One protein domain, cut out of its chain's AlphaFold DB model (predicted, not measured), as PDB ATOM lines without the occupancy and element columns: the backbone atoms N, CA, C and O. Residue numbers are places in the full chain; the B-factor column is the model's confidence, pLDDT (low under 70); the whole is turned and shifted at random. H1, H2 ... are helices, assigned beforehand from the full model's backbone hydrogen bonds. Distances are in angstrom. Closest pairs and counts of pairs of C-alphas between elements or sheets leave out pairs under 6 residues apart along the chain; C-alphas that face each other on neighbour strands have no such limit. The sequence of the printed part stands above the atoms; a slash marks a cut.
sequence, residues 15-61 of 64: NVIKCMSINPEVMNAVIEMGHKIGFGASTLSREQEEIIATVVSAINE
ATOM      1  N   ASN A  15      -1.296 -13.194  15.488       93.19
ATOM      2  CA  ASN A  15      -1.978 -14.211  16.298       93.19
ATOM      3  C   ASN A  15      -3.073 -14.968  15.522       93.19
ATOM      4  O   ASN A  15      -3.216 -16.175  15.713       93.19
ATOM      5  N   VAL A  16      -3.781 -14.295  14.604       92.62
ATOM      6  CA  VAL A  16      -4.775 -14.924  13.708       92.62
ATOM      7  C   VAL A  16      -4.168 -15.988  12.788       92.62
ATOM      8  O   VAL A  16      -4.853 -16.930  12.412       92.62
ATOM      9  N   ILE A  17      -2.878 -15.888  12.460       94.88
ATOM     10  CA  ILE A  17      -2.163 -16.909  11.686       94.88
ATOM     11  C   ILE A  17      -1.552 -17.956  12.623       94.88
ATOM     12  O   ILE A  17      -1.671 -19.153  12.366       94.88
ATOM     13  N   LYS A  18      -0.954 -17.539  13.750       92.81
ATOM     14  CA  LYS A  18      -0.341 -18.450  14.737       92.81
ATOM     15  C   LYS A  18      -1.308 -19.516  15.240       92.81
ATOM     16  O   LYS A  18      -0.900 -20.663  15.417       92.81
ATOM     17  N   CYS A  19      -2.581 -19.178  15.452       92.00
ATOM     18  CA  CYS A  19      -3.570 -20.151  15.922       92.00
ATOM     19  C   CYS A  19      -3.838 -21.284  14.911       92.00
ATOM     20  O   CYS A  19      -4.299 -22.354  15.306       92.00
ATOM     21  N   MET A  20      -3.487 -21.094  13.634       95.06
ATOM     22  CA  MET A  20      -3.615 -22.097  12.572       95.06
ATOM     23  C   MET A  20      -2.405 -23.039  12.484       95.06
ATOM     24  O   MET A  20      -2.476 -24.044  11.780       95.06
ATOM     25  N   SER A  21      -1.319 -22.773  13.223       92.31
ATOM     26  CA  SER A  21      -0.074 -23.570  13.203       92.31
ATOM     27  C   SER A  21      -0.257 -25.052  13.557       92.31
ATOM     28  O   SER A  21       0.585 -25.873  13.199       92.31
ATOM     29  N   ILE A  22      -1.383 -25.425  14.179       91.88
ATOM     30  CA  ILE A  22      -1.775 -26.826  14.401       91.88
ATOM     31  C   ILE A  22      -1.889 -27.628  13.094       91.88
ATOM     32  O   ILE A  22      -1.717 -28.847  13.099       91.88
ATOM     33  N   ASN A  23      -2.166 -26.953  11.975       95.00
ATOM     34  CA  ASN A  23      -2.152 -27.529  10.640       95.00
ATOM     35  C   ASN A  23      -1.393 -26.593   9.677       95.00
ATOM     36  O   ASN A  23      -1.992 -25.677   9.102       95.00
ATOM     37  N   PRO A  24      -0.085 -26.834   9.466       93.88
ATOM     38  CA  PRO A  24       0.747 -25.982   8.622       93.88
ATOM     39  C   PRO A  24       0.267 -25.874   7.169       93.88
ATOM     40  O   PRO A  24       0.440 -24.827   6.553       93.88
ATOM     41  N   GLU A  25      -0.345 -26.923   6.614       96.94
ATOM     42  CA  GLU A  25      -0.878 -26.901   5.245       96.94
ATOM     43  C   GLU A  25      -2.004 -25.868   5.116       96.94
ATOM     44  O   GLU A  25      -1.960 -24.997   4.247       96.94
ATOM     45  N   VAL A  26      -2.972 -25.911   6.038       96.00
ATOM     46  CA  VAL A  26      -4.100 -24.967   6.066       96.00
ATOM     47  C   VAL A  26      -3.616 -23.548   6.351       96.00
ATOM     48  O   VAL A  26      -4.034 -22.612   5.673       96.00
ATOM     49  N   MET A  27      -2.706 -23.380   7.313       96.06
ATOM     50  CA  MET A  27      -2.122 -22.077   7.636       96.06
ATOM     51  C   MET A  27      -1.463 -21.436   6.406       96.06
ATOM     52  O   MET A  27      -1.740 -20.280   6.090       96.06
ATOM     53  N   ASN A  28      -0.635 -22.192   5.680       95.31
ATOM     54  CA  ASN A  28       0.035 -21.697   4.479       95.31
ATOM     55  C   ASN A  28      -0.965 -21.331   3.373       95.31
ATOM     56  O   ASN A  28      -0.802 -20.292   2.734       95.31
ATOM     57  N   ALA A  29      -2.027 -22.123   3.190       96.19
ATOM     58  CA  ALA A  29      -3.083 -21.811   2.229       96.19
ATOM     59  C   ALA A  29      -3.815 -20.496   2.569       96.19
ATOM     60  O   ALA A  29      -4.095 -19.698   1.674       96.19
ATOM     61  N   VAL A  30      -4.081 -20.228   3.855       94.88
ATOM     62  CA  VAL A  30      -4.696 -18.965   4.303       94.88
ATOM     63  C   VAL A  30      -3.764 -17.773   4.074       94.88
ATOM     64  O   VAL A  30      -4.219 -16.743   3.576       94.88
ATOM     65  N   ILE A  31      -2.469 -17.905   4.382       93.56
ATOM     66  CA  ILE A  31      -1.471 -16.853   4.121       93.56
ATOM     67  C   ILE A  31      -1.410 -16.538   2.623       93.56
ATOM     68  O   ILE A  31      -1.463 -15.373   2.225       93.56
ATOM     69  N   GLU A  32      -1.331 -17.571   1.779       93.19
ATOM     70  CA  GLU A  32      -1.268 -17.405   0.328       93.19
ATOM     71  C   GLU A  32      -2.530 -16.725  -0.215       93.19
ATOM     72  O   GLU A  32      -2.437 -15.803  -1.030       93.19
ATOM     73  N   MET A  33      -3.706 -17.133   0.268       91.62
ATOM     74  CA  MET A  33      -4.975 -16.497  -0.072       91.62
ATOM     75  C   MET A  33      -4.988 -15.019   0.342       91.62
ATOM     76  O   MET A  33      -5.336 -14.166  -0.472       91.62
ATOM     77  N   GLY A  34      -4.578 -14.705   1.574       89.44
ATOM     78  CA  GLY A  34      -4.516 -13.333   2.079       89.44
ATOM     79  C   GLY A  34      -3.625 -12.440   1.215       89.44
ATOM     80  O   GLY A  34      -4.054 -11.366   0.797       89.44
ATOM     81  N   HIS A  35      -2.428 -12.915   0.856       87.75
ATOM     82  CA  HIS A  35      -1.528 -12.202  -0.055       87.75
ATOM     83  C   HIS A  35      -2.133 -11.995  -1.449       87.75
ATOM     84  O   HIS A  35      -2.044 -10.900  -2.001       87.75
ATOM     85  N   LYS A  36      -2.782 -13.023  -2.012       87.38
ATOM     86  CA  LYS A  36      -3.398 -12.972  -3.347       87.38
ATOM     87  C   LYS A  36      -4.690 -12.164  -3.424       87.38
ATOM     88  O   LYS A  36      -5.165 -11.940  -4.532       87.38
ATOM     89  N   ILE A  37      -5.288 -11.774  -2.303       84.56
ATOM     90  CA  ILE A  37      -6.530 -10.989  -2.292       84.56
ATOM     91  C   ILE A  37      -6.273  -9.566  -1.809       84.56
ATOM     92  O   ILE A  37      -6.747  -8.630  -2.437       84.56
ATOM     93  N   GLY A  38      -5.552  -9.403  -0.699       77.25
ATOM     94  CA  GLY A  38      -5.490  -8.132   0.018       77.25
ATOM     95  C   GLY A  38      -4.222  -7.312  -0.193       77.25
ATOM     96  O   GLY A  38      -4.159  -6.219   0.342       77.25
ATOM     97  N   PHE A  39      -3.190  -7.812  -0.883       76.06
ATOM     98  CA  PHE A  39      -1.891  -7.127  -0.998       76.06
ATOM     99  C   PHE A  39      -1.541  -6.783  -2.452       76.06
ATOM    100  O   PHE A  39      -0.506  -7.204  -2.971       76.06
ATOM    101  N   GLY A  40      -2.397  -5.997  -3.114       65.25
ATOM    102  CA  GLY A  40      -2.102  -5.465  -4.454       65.25
ATOM    103  C   GLY A  40      -2.320  -6.459  -5.596       65.25
ATOM    104  O   GLY A  40      -1.756  -6.309  -6.679       65.25
ATOM    105  N   ALA A  41      -3.138  -7.479  -5.356       71.12
ATOM    106  CA  ALA A  41      -3.544  -8.452  -6.363       71.12
ATOM    107  C   ALA A  41      -4.883  -8.093  -7.038       71.12
ATOM    108  O   ALA A  41      -5.343  -8.820  -7.922       71.12
ATOM    109  N   SER A  42      -5.503  -6.976  -6.648       78.75
ATOM    110  CA  SER A  42      -6.734  -6.461  -7.244       78.75
ATOM    111  C   SER A  42      -6.509  -5.141  -7.999       78.75
ATOM    112  O   SER A  42      -5.413  -4.587  -8.033       78.75
ATOM    113  N   THR A  43      -7.565  -4.628  -8.637       88.81
ATOM    114  CA  THR A  43      -7.571  -3.290  -9.256       88.81
ATOM    115  C   THR A  43      -7.774  -2.158  -8.244       88.81
ATOM    116  O   THR A  43      -7.880  -1.000  -8.647       88.81
ATOM    117  N   LEU A  44      -7.921  -2.483  -6.959       90.06
ATOM    118  CA  LEU A  44      -8.155  -1.527  -5.883       90.06
ATOM    119  C   LEU A  44      -6.829  -1.035  -5.300       90.06
ATOM    120  O   LEU A  44      -5.806  -1.716  -5.365       90.06
ATOM    121  N   SER A  45      -6.846   0.162  -4.715       90.75
ATOM    122  CA  SER A  45      -5.717   0.624  -3.910       90.75
ATOM    123  C   SER A  45      -5.657  -0.136  -2.584       90.75
ATOM    124  O   SER A  45      -6.666  -0.651  -2.098       90.75
ATOM    125  N   ARG A  46      -4.481  -0.151  -1.951       89.38
ATOM    126  CA  ARG A  46      -4.292  -0.781  -0.639       89.38
ATOM    127  C   ARG A  46      -5.263  -0.223   0.406       89.38
ATOM    128  O   ARG A  46      -5.798  -0.967   1.217       89.38
ATOM    129  N   GLU A  47      -5.524   1.080   0.369       92.19
ATOM    130  CA  GLU A  47      -6.473   1.740   1.266       92.19
ATOM    131  C   GLU A  47      -7.904   1.248   1.032       92.19
ATOM    132  O   GLU A  47      -8.648   1.047   1.986       92.19
ATOM    133  N   GLN A  48      -8.297   1.032  -0.226       92.94
ATOM    134  CA  GLN A  48      -9.623   0.511  -0.560       92.94
ATOM    135  C   GLN A  48      -9.794  -0.941  -0.100       92.94
ATOM    136  O   GLN A  48     -10.842  -1.274   0.453       92.94
ATOM    137  N   GLU A  49      -8.777  -1.787  -0.290       92.00
ATOM    138  CA  GLU A  49      -8.777  -3.179   0.185       92.00
ATOM    139  C   GLU A  49      -8.951  -3.239   1.714       92.00
ATOM    140  O   GLU A  49      -9.819  -3.954   2.219       92.00
ATOM    141  N   GLU A  50      -8.202  -2.417   2.451       92.31
ATOM    142  CA  GLU A  50      -8.275  -2.355   3.916       92.31
ATOM    143  C   GLU A  50      -9.584  -1.733   4.434       92.31
ATOM    144  O   GLU A  50     -10.115  -2.175   5.454       92.31
ATOM    145  N   ILE A  51     -10.166  -0.751   3.728       95.19
ATOM    146  CA  ILE A  51     -11.498  -0.216   4.067       95.19
ATOM    147  C   ILE A  51     -12.557  -1.314   3.952       95.19
ATOM    148  O   ILE A  51     -13.398  -1.438   4.844       95.19
ATOM    149  N   ILE A  52     -12.519  -2.124   2.888       93.62
ATOM    150  CA  ILE A  52     -13.455  -3.244   2.718       93.62
ATOM    151  C   ILE A  52     -13.285  -4.241   3.865       93.62
ATOM    152  O   ILE A  52     -14.278  -4.598   4.498       93.62
ATOM    153  N   ALA A  53     -12.046  -4.645   4.167       93.19
ATOM    154  CA  ALA A  53     -11.759  -5.557   5.272       93.19
ATOM    155  C   ALA A  53     -12.295  -5.012   6.609       93.19
ATOM    156  O   ALA A  53     -13.030  -5.704   7.307       93.19
ATOM    157  N   THR A  54     -12.025  -3.740   6.912       95.81
ATOM    158  CA  THR A  54     -12.452  -3.081   8.155       95.81
ATOM    159  C   THR A  54     -13.975  -3.010   8.282       95.81
ATOM    160  O   THR A  54     -14.531  -3.358   9.322       95.81
ATOM    161  N   VAL A  55     -14.676  -2.573   7.228       98.19
ATOM    162  CA  VAL A  55     -16.142  -2.445   7.246       98.19
ATOM    163  C   VAL A  55     -16.805  -3.813   7.397       98.19
ATOM    164  O   VAL A  55     -17.742  -3.953   8.180       98.19
ATOM    165  N   VAL A  56     -16.314  -4.832   6.687       97.31
ATOM    166  CA  VAL A  56     -16.848  -6.196   6.794       97.31
ATOM    167  C   VAL A  56     -16.585  -6.786   8.181       97.31
ATOM    168  O   VAL A  56     -17.488  -7.407   8.741       97.31
ATOM    169  N   SER A  57     -15.408  -6.569   8.773       97.69
ATOM    170  CA  SER A  57     -15.119  -6.989  10.151       97.69
ATOM    171  C   SER A  57     -16.040  -6.307  11.161       97.69
ATOM    172  O   SER A  57     -16.602  -6.988  12.015       97.69
ATOM    173  N   ALA A  58     -16.280  -4.999  11.018       98.31
ATOM    174  CA  ALA A  58     -17.193  -4.255  11.885       98.31
ATOM    175  C   ALA A  58     -18.641  -4.770  11.795       98.31
ATOM    176  O   ALA A  58     -19.302  -4.918  12.820       98.31
ATOM    177  N   ILE A  59     -19.125  -5.093  10.588       98.62
ATOM    178  CA  ILE A  59     -20.455  -5.695  10.380       98.62
ATOM    179  C   ILE A  59     -20.558  -7.074  11.045       98.62
ATOM    180  O   ILE A  59     -21.628  -7.441  11.524       98.62
ATOM    181  N   ASN A  60     -19.462  -7.835  11.074       98.31
ATOM    182  CA  ASN A  60     -19.407  -9.165  11.683       98.31
ATOM    183  C   ASN A  60     -19.026  -9.151  13.171       98.31
ATOM    184  O   ASN A  60     -18.796 -10.221  13.729       98.31
ATOM    185  N   GLU A  61     -18.921  -7.977  13.803       98.12
ATOM    186  CA  GLU A  61     -18.478  -7.842  15.200       98.12
ATOM    187  C   GLU A  61     -17.121  -8.541  15.466       98.12
ATOM    188  O   GLU A  61     -16.865  -9.079  16.543       98.12
TER     189      GLU A  61
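AT A GLANCE: This is residues 15 to 61 of the 64 residues of the protein "CMD domain-containing protein" of Chloroflexi bacterium (UniProt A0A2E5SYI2). Two long helices, H2 and H3, meet near the end of H2 and the beginning of H3 and make the corner of an open L, while the short H1 folds back near the early part of H2. The end of H3 sticks out with residues 54 to 61. The printed part has 47 residues with three named helices, in the order H1, H2, H3, and no named strand; its class is all helix. It is loose, with a radius of gyration of the C-alphas of 12.4 A, and flat, spanning 32 by 26 by 12 A.

IN THESE COORDINATES: Find C-alpha 15 at (-1.978, -14.211, 16.298); here H1 begins and runs over residues 15 to 18. Go on to Pro 24, its C-alpha at (0.747, -25.982, 8.622), where H2 begins; it runs over residues 24 to 38, 20.8 A long. H3 takes residues 46 to 59, 20.2 A long, and ends with C-alpha 59 at (-20.455, -5.695, 10.380).

HOW THE PARTS SIT: Look first at H1 and H2: they are close but not clearly touching, and their closest C-alphas, of Ile 17 and Met 27, are 6.6 A apart. Next, H2 and H3 only just touch, with 3 pairs of C-alphas within 8 A. Their closest C-alphas are those of Gly 38 and Glu 49, 5.9 A apart; H2 touches with residue 38 alone, H3 with residues 46 to 50 alone. They run opposite ways at a steep tilt of 64 degrees. H1 and H3 are apart. In H2 and H3 every O i to N i+4 pair is within hydrogen-bond range; H1 is too short for such a pair.

THE WHOLE: The two C-alphas farthest apart, of Ile 22 and Thr 43, are 33.9 A apart. The printed part has no cut; the link from H1 to H2 is tight and that from H2 to H3 is short. Residues 21 to 26, of which 24 to 26 belong to H2, stand free. The mean pLDDT of the printed part is 91.4, and residue 40 alone is under 70.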